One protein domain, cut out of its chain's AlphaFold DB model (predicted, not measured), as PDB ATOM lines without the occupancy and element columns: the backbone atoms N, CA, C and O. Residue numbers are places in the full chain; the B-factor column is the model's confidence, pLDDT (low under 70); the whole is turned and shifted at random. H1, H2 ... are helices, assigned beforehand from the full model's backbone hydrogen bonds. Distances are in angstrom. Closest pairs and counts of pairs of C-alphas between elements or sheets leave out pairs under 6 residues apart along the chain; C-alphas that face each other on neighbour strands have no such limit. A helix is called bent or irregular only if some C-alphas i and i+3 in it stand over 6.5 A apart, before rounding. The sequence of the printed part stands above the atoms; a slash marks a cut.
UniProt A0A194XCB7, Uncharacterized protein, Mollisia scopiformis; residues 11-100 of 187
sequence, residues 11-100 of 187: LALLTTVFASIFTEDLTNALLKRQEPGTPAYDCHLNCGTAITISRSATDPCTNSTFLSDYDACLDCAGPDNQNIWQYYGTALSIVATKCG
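This is residues 11 to 100 of the 187 residues of an uncharacterized protein of Mollisia scopiformis (UniProt A0A194XCB7). A long helical arm sticks out from a small compact head of three helices. The arm is H1, of which residues 11 to 31 stand free; the head is an up-and-down bundle, each helix running against the one before it, with H3 and H4 both packed on H2 at steep tilts. The printed part has 90 residues, with four named helices in the order H1, H2, H3, H4 and no named strand; its class is all helix. The whole is only just loose, close to extended, with a radius of gyration of the C-alphas of 18.0 A, and the arm makes much of the longest of its three spans, 61 by 27 by 20 A.

H1, residues 11 to 34, is the longest helix by residues and measures 36.1 A from first to last C-alpha, from C-alpha 11 at (-3.095, 64.098, -4.535) to C-alpha 34 at (-23.549, 38.364, 10.446). H2, residues 39 to 56, measures 25.7 A. H3, residues 64 to 77, measures 19.5 A. H4, residues 85 to 99, measures 18.3 A and ends with C-alpha 99 at (-16.713, 10.867, 20.877). H4 is irregular, with C-alphas 87 and 90 standing 7.5 A apart.

H2 is the hub and touches the three other helices. H2 and H3 form a helical hairpin at a steep tilt of 40 degrees, opposite ways; their closest C-alphas, those of Asn 46 and Asp 69, are 4.6 A apart. H4 touches H2 at its residues 47 to 54 alone, at a steep tilt of 41 degrees, the same way; the closest C-alphas, those of Ile 51 and Leu 92, are 6.3 A apart. H3 and H4 also form a helical hairpin, at a steep tilt of 40 degrees, opposite ways, but they only just touch, with 3 pairs of C-alphas within 8 A; the closest, those of Ala 77 and Trp 85, are 4.8 A apart. H1 and H2 touch only at the corner by their link, and only just, with 3 pairs of C-alphas within 8 A; H1 touches H2 with residues 33 to 34 alone, and H2 touches H1 with residues 40 to 41 alone; the closest C-alphas, those of Gln 34 and Tyr 41, are 6.1 A apart. The lines of H1 and H2 are about perpendicular, at 81 degrees. H1 is apart from H3 and from H4. In H2 every O i to N i+4 pair is within hydrogen-bond range; in H1 11 of 20 are, in H3 9 of 10, and in H4 6 of 11.

The C-alphas farthest apart, those of Leu 11 and Thr 62, are 62.1 A from each other. Without residues 11 to 31, the body of 69 residues spans 34 by 21 by 15 A, with a radius of gyration of 11.6 A. The printed part has no cut. The link from H1 to H2 is tight, and those from H2 to H3 and from H3 to H4 are short; no link is long. The mean pLDDT of the printed part is 89.2, and residues 11 to 22 are under 70.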
ATOM      1  N   LEU A  11      -3.585  65.451  -4.804       53.81
ATOM      2  CA  LEU A  11      -3.095  64.098  -4.535       53.81
ATOM      3  C   LEU A  11      -3.578  63.563  -3.173       53.81
ATOM      4  O   LEU A  11      -3.840  62.371  -3.043       53.81
ATOM      5  N   ALA A  12      -3.769  64.443  -2.183       54.00
ATOM      6  CA  ALA A  12      -4.304  64.084  -0.863       54.00
ATOM      7  C   ALA A  12      -5.822  63.792  -0.870       54.00
ATOM      8  O   ALA A  12      -6.320  63.028  -0.042       54.00
ATOM      9  N   LEU A  13      -6.564  64.375  -1.816       52.69
ATOM     10  CA  LEU A  13      -7.995  64.106  -2.007       52.69
ATOM     11  C   LEU A  13      -8.253  62.774  -2.730       52.69
ATOM     12  O   LEU A  13      -9.252  62.120  -2.451       52.69
ATOM     13  N   LEU A  14      -7.357  62.322  -3.616       54.31
ATOM     14  CA  LEU A  14      -7.529  61.029  -4.296       54.31
ATOM     15  C   LEU A  14      -7.270  59.819  -3.381       54.31
ATOM     16  O   LEU A  14      -7.942  58.797  -3.518       54.31
ATOM     17  N   THR A  15      -6.321  59.911  -2.444       55.69
ATOM     18  CA  THR A  15      -5.994  58.793  -1.538       55.69
ATOM     19  C   THR A  15      -7.067  58.549  -0.475       55.69
ATOM     20  O   THR A  15      -7.289  57.406  -0.084       55.69
ATOM     21  N   THR A  16      -7.775  59.595  -0.042       52.81
ATOM     22  CA  THR A  16      -8.881  59.486   0.925       52.81
ATOM     23  C   THR A  16     -10.136  58.860   0.313       52.81
ATOM     24  O   THR A  16     -10.800  58.073   0.978       52.81
ATOM     25  N   VAL A  17     -10.424  59.118  -0.967       57.16
ATOM     26  CA  VAL A  17     -11.573  58.513  -1.667       57.16
ATOM     27  C   VAL A  17     -11.370  57.015  -1.914       57.16
ATOM     28  O   VAL A  17     -12.317  56.248  -1.766       57.16
ATOM     29  N   PHE A  18     -10.150  56.567  -2.230       57.94
ATOM     30  CA  PHE A  18      -9.885  55.142  -2.463       57.94
ATOM     31  C   PHE A  18     -10.108  54.290  -1.201       57.94
ATOM     32  O   PHE A  18     -10.694  53.220  -1.300       57.94
ATOM     33  N   ALA A  19      -9.721  54.764  -0.011       58.91
ATOM     34  CA  ALA A  19      -9.898  54.006   1.233       58.91
ATOM     35  C   ALA A  19     -11.376  53.736   1.586       58.91
ATOM     36  O   ALA A  19     -11.699  52.672   2.115       58.91
ATOM     37  N   SER A  20     -12.287  54.655   1.257       60.06
ATOM     38  CA  SER A  20     -13.706  54.518   1.607       60.06
ATOM     39  C   SER A  20     -14.422  53.440   0.788       60.06
ATOM     40  O   SER A  20     -15.204  52.676   1.338       60.06
ATOM     41  N   ILE A  21     -14.124  53.312  -0.509       62.72
ATOM     42  CA  ILE A  21     -14.885  52.424  -1.409       62.72
ATOM     43  C   ILE A  21     -14.612  50.943  -1.094       62.72
ATOM     44  O   ILE A  21     -15.528  50.126  -1.097       62.72
ATOM     45  N   PHE A  22     -13.365  50.594  -0.753       66.94
ATOM     46  CA  PHE A  22     -13.021  49.226  -0.340       66.94
ATOM     47  C   PHE A  22     -13.558  48.872   1.048       66.94
ATOM     48  O   PHE A  22     -13.794  47.699   1.332       66.94
ATOM     49  N   THR A  23     -13.756  49.872   1.908       74.62
ATOM     50  CA  THR A  23     -14.271  49.643   3.258       74.62
ATOM     51  C   THR A  23     -15.763  49.325   3.220       74.62
ATOM     52  O   THR A  23     -16.184  48.385   3.884       74.62
ATOM     53  N   GLU A  24     -16.555  50.020   2.402       78.62
ATOM     54  CA  GLU A  24     -18.008  49.792   2.311       78.62
ATOM     55  C   GLU A  24     -18.363  48.398   1.771       78.62
ATOM     56  O   GLU A  24     -19.228  47.718   2.325       78.62
ATOM     57  N   ASP A  25     -17.679  47.934   0.722       81.38
ATOM     58  CA  ASP A  25     -17.957  46.626   0.111       81.38
ATOM     59  C   ASP A  25     -17.552  45.474   1.049       81.38
ATOM     60  O   ASP A  25     -18.322  44.543   1.297       81.38
ATOM     61  N   LEU A  26     -16.380  45.592   1.687       82.06
ATOM     62  CA  LEU A  26     -15.923  44.633   2.694       82.06
ATOM     63  C   LEU A  26     -16.843  44.616   3.921       82.06
ATOM     64  O   LEU A  26     -17.177  43.544   4.426       82.06
ATOM     65  N   THR A  27     -17.270  45.786   4.393       84.62
ATOM     66  CA  THR A  27     -18.154  45.897   5.560       84.62
ATOM     67  C   THR A  27     -19.521  45.298   5.253       84.62
ATOM     68  O   THR A  27     -20.024  44.510   6.050       84.62
ATOM     69  N   ASN A  28     -20.088  45.561   4.073       83.56
ATOM     70  CA  ASN A  28     -21.339  44.934   3.644       83.56
ATOM     71  C   ASN A  28     -21.211  43.416   3.487       83.56
ATOM     72  O   ASN A  28     -22.099  42.679   3.918       83.56
ATOM     73  N   ALA A  29     -20.105  42.928   2.924       81.31
ATOM     74  CA  ALA A  29     -19.852  41.494   2.811       81.31
ATOM     75  C   ALA A  29     -19.747  40.811   4.186       81.31
ATOM     76  O   ALA A  29     -20.214  39.681   4.349       81.31
ATOM     77  N   LEU A  30     -19.167  41.485   5.185       81.75
ATOM     78  CA  LEU A  30     -19.105  40.991   6.561       81.75
ATOM     79  C   LEU A  30     -20.468  41.046   7.257       81.75
ATOM     80  O   LEU A  30     -20.878  40.045   7.840       81.75
ATOM     81  N   LEU A  31     -21.196  42.157   7.134       84.44
ATOM     82  CA  LEU A  31     -22.545  42.308   7.686       84.44
ATOM     83  C   LEU A  31     -23.489  41.236   7.138       84.44
ATOM     84  O   LEU A  31     -24.215  40.609   7.900       84.44
ATOM     85  N   LYS A  32     -23.395  40.923   5.841       78.38
ATOM     86  CA  LYS A  32     -24.177  39.853   5.205       78.38
ATOM     87  C   LYS A  32     -23.951  38.479   5.849       78.38
ATOM     88  O   LYS A  32     -24.874  37.673   5.885       78.38
ATOM     89  N   ARG A  33     -22.740  38.199   6.347       77.38
ATOM     90  CA  ARG A  33     -22.413  36.950   7.071       77.38
ATOM     91  C   ARG A  33     -22.891  36.965   8.520       77.38
ATOM     92  O   ARG A  33     -23.013  35.908   9.127       77.38
ATOM     93  N   GLN A  34     -23.108  38.153   9.073       84.81
ATOM     94  CA  GLN A  34     -23.549  38.364  10.446       84.81
ATOM     95  C   GLN A  34     -25.054  38.620  10.556       84.81
ATOM     96  O   GLN A  34     -25.517  38.848  11.665       84.81
ATOM     97  N   GLU A  35     -25.794  38.572   9.443       89.12
ATOM     98  CA  GLU A  35     -27.238  38.801   9.391       89.12
ATOM     99  C   GLU A  35     -27.983  37.686  10.151       89.12
ATOM    100  O   GLU A  35     -28.077  36.557   9.641       89.12
ATOM    101  N   PRO A  36     -28.504  37.962  11.363       90.56
ATOM    102  CA  PRO A  36     -29.131  36.937  12.185       90.56
ATOM    103  C   PRO A  36     -30.409  36.394  11.538       90.56
ATOM    104  O   PRO A  36     -31.126  37.114  10.847       90.56
ATOM    105  N   GLY A  37     -30.714  35.118  11.786       88.56
ATOM    106  CA  GLY A  37     -31.904  34.455  11.239       88.56
ATOM    107  C   GLY A  37     -31.775  34.029   9.774       88.56
ATOM    108  O   GLY A  37     -32.760  33.603   9.168       88.56
ATOM    109  N   THR A  38     -30.578  34.132   9.188       91.50
ATOM    110  CA  THR A  38     -30.276  33.503   7.899       91.50
ATOM    111  C   THR A  38     -29.754  32.075   8.107       91.50
ATOM    112  O   THR A  38     -28.995  31.839   9.047       91.50
ATOM    113  N   PRO A  39     -30.043  31.121   7.197       91.69
ATOM    114  CA  PRO A  39     -29.505  29.759   7.300       91.69
ATOM    115  C   PRO A  39     -27.970  29.698   7.339       91.69
ATOM    116  O   PRO A  39     -27.394  28.807   7.958       91.69
ATOM    117  N   ALA A  40     -27.299  30.651   6.685       91.38
ATOM    118  CA  ALA A  40     -25.847  30.778   6.729       91.38
ATOM    119  C   ALA A  40     -25.364  31.180   8.129       91.38
ATOM    120  O   ALA A  40     -24.451  30.551   8.665       91.38
ATOM    121  N   TYR A  41     -25.992  32.198   8.726       93.75
ATOM    122  CA  TYR A  41     -25.667  32.654  10.074       93.75
ATOM    123  C   TYR A  41     -25.876  31.549  11.107       93.75
ATOM    124  O   TYR A  41     -24.970  31.275  11.892       93.75
ATOM    125  N   ASP A  42     -27.018  30.864  11.057       94.81
ATOM    126  CA  ASP A  42     -27.335  29.789  12.000       94.81
ATOM    127  C   ASP A  42     -26.335  28.632  11.872       94.81
ATOM    128  O   ASP A  42     -25.840  28.114  12.873       94.81
ATOM    129  N   CYS A  43     -25.940  28.284  10.642       95.94
ATOM    130  CA  CYS A  43     -24.916  27.270  10.411       95.94
ATOM    131  C   CYS A  43     -23.559  27.662  11.016       95.94
ATOM    132  O   CYS A  43     -22.918  26.872  11.713       95.94
ATOM    133  N   HIS A  44     -23.134  28.910  10.799       96.00
ATOM    134  CA  HIS A  44     -21.918  29.454  11.397       96.00
ATOM    135  C   HIS A  44     -21.979  29.470  12.928       96.00
ATOM    136  O   HIS A  44     -20.976  29.157  13.581       96.00
ATOM    137  N   LEU A  45     -23.134  29.824  13.494       96.50
ATOM    138  CA  LEU A  45     -23.351  29.884  14.932       96.50
ATOM    139  C   LEU A  45     -23.244  28.492  15.558       96.50
ATOM    140  O   LEU A  45     -22.484  28.328  16.510       96.50
ATOM    141  N   ASN A  46     -23.916  27.487  14.996       98.25
ATOM    142  CA  ASN A  46     -23.875  26.109  15.494       98.25
ATOM    143  C   ASN A  46     -22.448  25.544  15.427       98.25
ATOM    144  O   ASN A  46     -21.889  25.109  16.435       98.25
ATOM    145  N   CYS A  47     -21.788  25.655  14.269       98.31
ATOM    146  CA  CYS A  47     -20.417  25.170  14.114       98.31
ATOM    147  C   CYS A  47     -19.421  25.899  15.039       98.31
ATOM    148  O   CYS A  47     -18.525  25.275  15.617       98.31
ATOM    149  N   GLY A  48     -19.556  27.219  15.200       97.88
ATOM    150  CA  GLY A  48     -18.701  28.013  16.088       97.88
ATOM    151  C   GLY A  48     -18.939  27.729  17.573       97.88
ATOM    152  O   GLY A  48     -17.983  27.649  18.356       97.88
ATOM    153  N   THR A  49     -20.196  27.526  17.960       98.31
ATOM    154  CA  THR A  49     -20.578  27.222  19.344       98.31
ATOM    155  C   THR A  49     -20.115  25.823  19.731       98.31
ATOM    156  O   THR A  49     -19.464  25.679  20.768       98.31
ATOM    157  N   ALA A  50     -20.271  24.828  18.852       98.69
ATOM    158  CA  ALA A  50     -19.729  23.486  19.058       98.69
ATOM    159  C   ALA A  50     -18.208  23.507  19.311       98.69
ATOM    160  O   ALA A  50     -17.727  22.876  20.256       98.69
ATOM    161  N   ILE A  51     -17.431  24.292  18.550       98.62
ATOM    162  CA  ILE A  51     -15.989  24.457  18.823       98.62
ATOM    163  C   ILE A  51     -15.767  25.078  20.202       98.62
ATOM    164  O   ILE A  51     -14.938  24.587  20.970       98.62
ATOM    165  N   THR A  52     -16.480  26.152  20.526       98.62
ATOM    166  CA  THR A  52     -16.314  26.860  21.804       98.62
ATOM    167  C   THR A  52     -16.588  25.936  22.990       98.62
ATOM    168  O   THR A  52     -15.786  25.870  23.927       98.62
ATOM    169  N   ILE A  53     -17.665  25.154  22.921       98.50
ATOM    170  CA  ILE A  53     -18.024  24.185  23.960       98.50
ATOM    171  C   ILE A  53     -17.003  23.052  24.007       98.50
ATOM    172  O   ILE A  53     -16.541  22.710  25.092       98.50
ATOM    173  N   SER A  54     -16.551  22.534  22.860       98.25
ATOM    174  CA  SER A  54     -15.539  21.465  22.824       98.25
ATOM    175  C   SER A  54     -14.233  21.820  23.542       98.25
ATOM    176  O   SER A  54     -13.518  20.933  24.002       98.25
ATOM    177  N   ARG A  55     -13.922  23.119  23.648       97.81
ATOM    178  CA  ARG A  55     -12.706  23.640  24.288       97.81
ATOM    179  C   ARG A  55     -12.896  23.997  25.760       97.81
ATOM    180  O   ARG A  55     -11.899  24.153  26.457       97.81
ATOM    181  N   SER A  56     -14.135  24.186  26.208       98.00
ATOM    182  CA  SER A  56     -14.458  24.701  27.546       98.00
ATOM    183  C   SER A  56     -15.182  23.691  28.437       98.00
ATOM    184  O   SER A  56     -15.053  23.761  29.658       98.00
ATOM    185  N   ALA A  57     -15.912  22.739  27.857       96.94
ATOM    186  CA  ALA A  57     -16.553  21.663  28.596       96.94
ATOM    187  C   ALA A  57     -15.516  20.680  29.155       96.94
ATOM    188  O   ALA A  57     -14.518  20.368  28.506       96.94
ATOM    189  N   THR A  58     -15.787  20.143  30.348       96.88
ATOM    190  CA  THR A  58     -14.975  19.070  30.948       96.88
ATOM    191  C   THR A  58     -15.003  17.802  30.099       96.88
ATOM    192  O   THR A  58     -13.967  17.171  29.911       96.88
ATOM    193  N   ASP A  59     -16.177  17.452  29.570       97.50
ATOM    194  CA  ASP A  59     -16.351  16.372  28.605       97.50
ATOM    195  C   ASP A  59     -17.370  16.791  27.529       97.50
ATOM    196  O   ASP A  59     -18.566  16.897  27.816       97.50
ATOM    197  N   PRO A  60     -16.930  17.069  26.290       97.81
ATOM    198  CA  PRO A  60     -17.840  17.436  25.213       97.81
ATOM    199  C   PRO A  60     -18.704  16.266  24.739       97.81
ATOM    200  O   PRO A  60     -19.804  16.508  24.253       97.81
ATOM    201  N   CYS A  61     -18.273  15.014  24.914       98.38
ATOM    202  CA  CYS A  61     -18.999  13.855  24.393       98.38
ATOM    203  C   CYS A  61     -20.334  13.607  25.112       98.38
ATOM    204  O   CYS A  61     -21.214  12.945  24.568       98.38
ATOM    205  N   THR A  62     -20.491  14.146  26.321       98.19
ATOM    206  CA  THR A  62     -21.714  14.055  27.131       98.19
ATOM    207  C   THR A  62     -22.426  15.402  27.286       98.19
ATOM    208  O   THR A  62     -23.492  15.478  27.897       98.19
ATOM    209  N   ASN A  63     -21.875  16.476  26.713       98.38
ATOM    210  CA  ASN A  63     -22.469  17.804  26.772       98.38
ATOM    211  C   ASN A  63     -23.582  17.936  25.720       98.38
ATOM    212  O   ASN A  63     -23.320  17.976  24.521       98.38
ATOM    213  N   SER A  64     -24.833  18.049  26.171       98.25
ATOM    214  CA  SER A  64     -26.002  18.115  25.284       98.25
ATOM    215  C   SER A  64     -25.966  19.289  24.306       98.25
ATOM    216  O   SER A  64     -26.432  19.149  23.179       98.25
ATOM    217  N   THR A  65     -25.414  20.434  24.711       98.12
ATOM    218  CA  THR A  65     -25.310  21.612  23.845       98.12
ATOM    219  C   THR A  65     -24.267  21.391  22.756       98.12
ATOM    220  O   THR A  65     -24.558  21.640  21.594       98.12
ATOM    221  N   PHE A  66     -23.101  20.819  23.089       98.62
ATOM    222  CA  PHE A  66     -22.126  20.411  22.073       98.62
ATOM    223  C   PHE A  66     -22.741  19.438  21.069       98.62
ATOM    224  O   PHE A  66     -22.603  19.652  19.871       98.62
ATOM    225  N   LEU A  67     -23.414  18.388  21.548       98.62
ATOM    226  CA  LEU A  67     -24.000  17.373  20.673       98.62
ATOM    227  C   LEU A  67     -25.058  17.975  19.742       98.62
ATOM    228  O   LEU A  67     -25.025  17.705  18.546       98.62
ATOM    229  N   SER A  68     -25.939  18.825  20.273       98.56
ATOM    230  CA  SER A  68     -26.973  19.509  19.491       98.56
ATOM    231  C   SER A  68     -26.376  20.450  18.442       98.56
ATOM    232  O   SER A  68     -26.756  20.393  17.275       98.56
ATOM    233  N   ASP A  69     -25.430  21.303  18.834       98.62
ATOM    234  CA  ASP A  69     -24.821  22.277  17.922       98.62
ATOM    235  C   ASP A  69     -23.926  21.593  16.882       98.62
ATOM    236  O   ASP A  69     -23.824  22.041  15.740       98.62
ATOM    237  N   TYR A  70     -23.271  20.493  17.261       98.62
ATOM    238  CA  TYR A  70     -22.452  19.702  16.353       98.62
ATOM    239  C   TYR A  70     -23.295  18.992  15.292       98.62
ATOM    240  O   TYR A  70     -22.945  19.039  14.114       98.62
ATOM    241  N   ASP A  71     -24.413  18.385  15.690       98.50
ATOM    242  CA  ASP A  71     -25.354  17.738  14.772       98.50
ATOM    243  C   ASP A  71     -25.945  18.758  13.789       98.50
ATOM    244  O   ASP A  71     -25.794  18.628  12.572       98.50
ATOM    245  N   ALA A  72     -26.453  19.879  14.311       97.81
ATOM    246  CA  ALA A  72     -26.976  20.965  13.487       97.81
ATOM    247  C   ALA A  72     -25.907  21.594  12.572       97.81
ATOM    248  O   ALA A  72     -26.223  22.076  11.484       97.81
ATOM    249  N   CYS A  73     -24.633  21.587  12.983       98.31
ATOM    250  CA  CYS A  73     -23.519  21.979  12.122       98.31
ATOM    251  C   CYS A  73     -23.345  21.001  10.947       98.31
ATOM    252  O   CYS A  73     -23.206  21.442   9.805       98.31
ATOM    253  N   LEU A  74     -23.365  19.685  11.183       98.00
ATOM    254  CA  LEU A  74     -23.218  18.688  10.112       98.00
ATOM    255  C   LEU A  74     -24.369  18.727   9.102       98.00
ATOM    256  O   LEU A  74     -24.130  18.510   7.910       98.00
ATOM    257  N   ASP A  75     -25.576  19.072   9.546       96.31
ATOM    258  CA  ASP A  75     -26.750  19.214   8.682       96.31
ATOM    259  C   ASP A  75     -26.616  20.342   7.649       96.31
ATOM    260  O   ASP A  75     -27.200  20.281   6.566       96.31
ATOM    261  N   CYS A  76     -25.834  21.382   7.937       96.06
ATOM    262  CA  CYS A  76     -25.762  22.578   7.094       96.06
ATOM    263  C   CYS A  76     -24.369  22.853   6.508       96.06
ATOM    264  O   CYS A  76     -24.253  23.591   5.526       96.06
ATOM    265  N   ALA A  77     -23.303  22.283   7.075       96.94
ATOM    266  CA  ALA A  77     -21.930  22.642   6.719       96.94
ATOM    267  C   ALA A  77     -21.423  21.992   5.421       96.94
ATOM    268  O   ALA A  77     -20.369  22.396   4.919       96.94
ATOM    269  N   GLY A  78     -22.148  21.000   4.895       95.50
ATOM    270  CA  GLY A  78     -21.772  20.244   3.704       95.50
ATOM    271  C   GLY A  78     -21.664  21.083   2.426       95.50
ATOM    272  O   GLY A  78     -22.190  22.200   2.371       95.50
ATOM    273  N   PRO A  79     -20.978  20.553   1.395       91.81
ATOM    274  CA  PRO A  79     -20.699  21.273   0.151       91.81
ATOM    275  C   PRO A  79     -21.961  21.672  -0.620       91.81
ATOM    276  O   PRO A  79     -21.957  22.699  -1.291       91.81
ATOM    277  N   ASP A  80     -23.040  20.908  -0.469       88.56
ATOM    278  CA  ASP A  80     -24.326  21.150  -1.128       88.56
ATOM    279  C   ASP A  80     -25.227  22.146  -0.367       88.56
ATOM    280  O   ASP A  80     -26.310  22.484  -0.839       88.56
ATOM    281  N   ASN A  81     -24.775  22.636   0.797       87.81
ATOM    282  CA  ASN A  81     -25.497  23.582   1.653       87.81
ATOM    283  C   ASN A  81     -24.710  24.894   1.810       87.81
ATOM    284  O   ASN A  81     -24.607  25.677   0.869       87.81
ATOM    285  N   GLN A  82     -24.159  25.171   2.999       92.69
ATOM    286  CA  GLN A  82     -23.377  26.389   3.242       92.69
ATOM    287  C   GLN A  82     -21.904  26.229   2.841       92.69
ATOM    288  O   GLN A  82     -21.182  27.219   2.749       92.69
ATOM    289  N   ASN A  83     -21.447  24.992   2.618       93.81
ATOM    290  CA  ASN A  83     -20.060  24.654   2.303       93.81
ATOM    291  C   ASN A  83     -19.044  25.294   3.270       93.81
ATOM    292  O   ASN A  83     -17.977  25.773   2.880       93.81
ATOM    293  N   ILE A  84     -19.386  25.331   4.561       94.56
ATOM    294  CA  ILE A  84     -18.525  25.912   5.601       94.56
ATOM    295  C   ILE A  84     -17.713  24.862   6.350       94.56
ATOM    296  O   ILE A  84     -16.837  25.222   7.136       94.56
ATOM    297  N   TRP A  85     -17.930  23.571   6.089       97.50
ATOM    298  CA  TRP A  85     -17.157  22.506   6.727       97.50
ATOM    299  C   TRP A  85     -15.651  22.656   6.494       97.50
ATOM    300  O   TRP A  85     -14.860  22.354   7.379       97.50
ATOM    301  N   GLN A  86     -15.239  23.235   5.367       96.31
ATOM    302  CA  GLN A  86     -13.837  23.567   5.096       96.31
ATOM    303  C   GLN A  86     -13.191  24.499   6.141       96.31
ATOM    304  O   GLN A  86     -11.974  24.481   6.307       96.31
ATOM    305  N   TYR A  87     -13.985  25.297   6.862       96.06
ATOM    306  CA  TYR A  87     -13.499  26.217   7.893       96.06
ATOM    307  C   TYR A  87     -13.526  25.612   9.302       96.06
ATOM    308  O   TYR A  87     -12.663  25.925  10.120       96.06
ATOM    309  N   TYR A  88     -14.493  24.739   9.592       97.81
ATOM    310  CA  TYR A  88     -14.735  24.212  10.945       97.81
ATOM    311  C   TYR A  88     -14.308  22.748  11.119       97.81
ATOM    312  O   TYR A  88     -13.975  22.311  12.225       97.81
ATOM    313  N   GLY A  89     -14.288  21.992  10.025       97.88
ATOM    314  CA  GLY A  89     -14.258  20.538  10.020       97.88
ATOM    315  C   GLY A  89     -13.023  19.938  10.667       97.88
ATOM    316  O   GLY A  89     -13.144  18.961  11.397       97.88
ATOM    317  N   THR A  90     -11.848  20.545  10.497       98.31
ATOM    318  CA  THR A  90     -10.613  20.061  11.132       98.31
ATOM    319  C   THR A  90     -10.720  20.070  12.655       98.31
ATOM    320  O   THR A  90     -10.424  19.068  13.301       98.31
ATOM    321  N   ALA A  91     -11.166  21.186  13.240       97.81
ATOM    322  CA  ALA A  91     -11.266  21.321  14.691       97.81
ATOM    323  C   ALA A  91     -12.335  20.381  15.260       97.81
ATOM    324  O   ALA A  91     -12.087  19.667  16.233       97.81
ATOM    325  N   LEU A  92     -13.502  20.344  14.617       98.44
ATOM    326  CA  LEU A  92     -14.615  19.530  15.081       98.44
ATOM    327  C   LEU A  92     -14.383  18.027  14.874       98.44
ATOM    328  O   LEU A  92     -14.738  17.239  15.745       98.44
ATOM    329  N   SER A  93     -13.720  17.608  13.793       98.50
ATOM    330  CA  SER A  93     -13.436  16.184  13.543       98.50
ATOM    331  C   SER A  93     -12.548  15.567  14.620       98.50
ATOM    332  O   SER A  93     -12.725  14.399  14.963       98.50
ATOM    333  N   ILE A  94     -11.614  16.338  15.187       98.12
ATOM    334  CA  ILE A  94     -10.716  15.860  16.249       98.12
ATOM    335  C   ILE A  94     -11.507  15.459  17.498       98.12
ATOM    336  O   ILE A  94     -11.226  14.419  18.092       98.12
ATOM    337  N   VAL A  95     -12.479  16.279  17.910       98.06
ATOM    338  CA  VAL A  95     -13.320  15.979  19.077       98.06
ATOM    339  C   VAL A  95     -14.378  14.932  18.739       98.06
ATOM    340  O   VAL A  95     -14.514  13.955  19.470       98.06
ATOM    341  N   ALA A  96     -15.046  15.060  17.595       98.12
ATOM    342  CA  ALA A  96     -16.089  14.142  17.158       98.12
ATOM    343  C   ALA A  96     -15.582  12.700  17.033       98.12
ATOM    344  O   ALA A  96     -16.231  11.782  17.528       98.12
ATOM    345  N   THR A  97     -14.376  12.500  16.490       98.50
ATOM    346  CA  THR A  97     -13.760  11.165  16.395       98.50
ATOM    347  C   THR A  97     -13.530  10.547  17.776       98.50
ATOM    348  O   THR A  97     -13.762   9.355  17.957       98.50
ATOM    349  N   LYS A  98     -13.119  11.341  18.777       97.94
ATOM    350  CA  LYS A  98     -12.951  10.855  20.161       97.94
ATOM    351  C   LYS A  98     -14.283  10.463  20.798       97.94
ATOM    352  O   LYS A  98     -14.314   9.531  21.593       97.94
ATOM    353  N   CYS A  99     -15.355  11.159  20.431       97.88
ATOM    354  CA  CYS A  99     -16.713  10.867  20.877       97.88
ATOM    355  C   CYS A  99     -17.408   9.766  20.053       97.88
ATOM    356  O   CYS A  99     -18.526   9.390  20.387       97.88
ATOM    357  N   GLY A 100     -16.784   9.254  18.982       98.19
ATOM    358  CA  GLY A 100     -17.395   8.263  18.087       98.19
ATOM    359  C   GLY A 100     -18.525   8.813  17.206       98.19
ATOM    360  O   GLY A 100     -19.390   8.051  16.780       98.19
TER     361      GLY A 100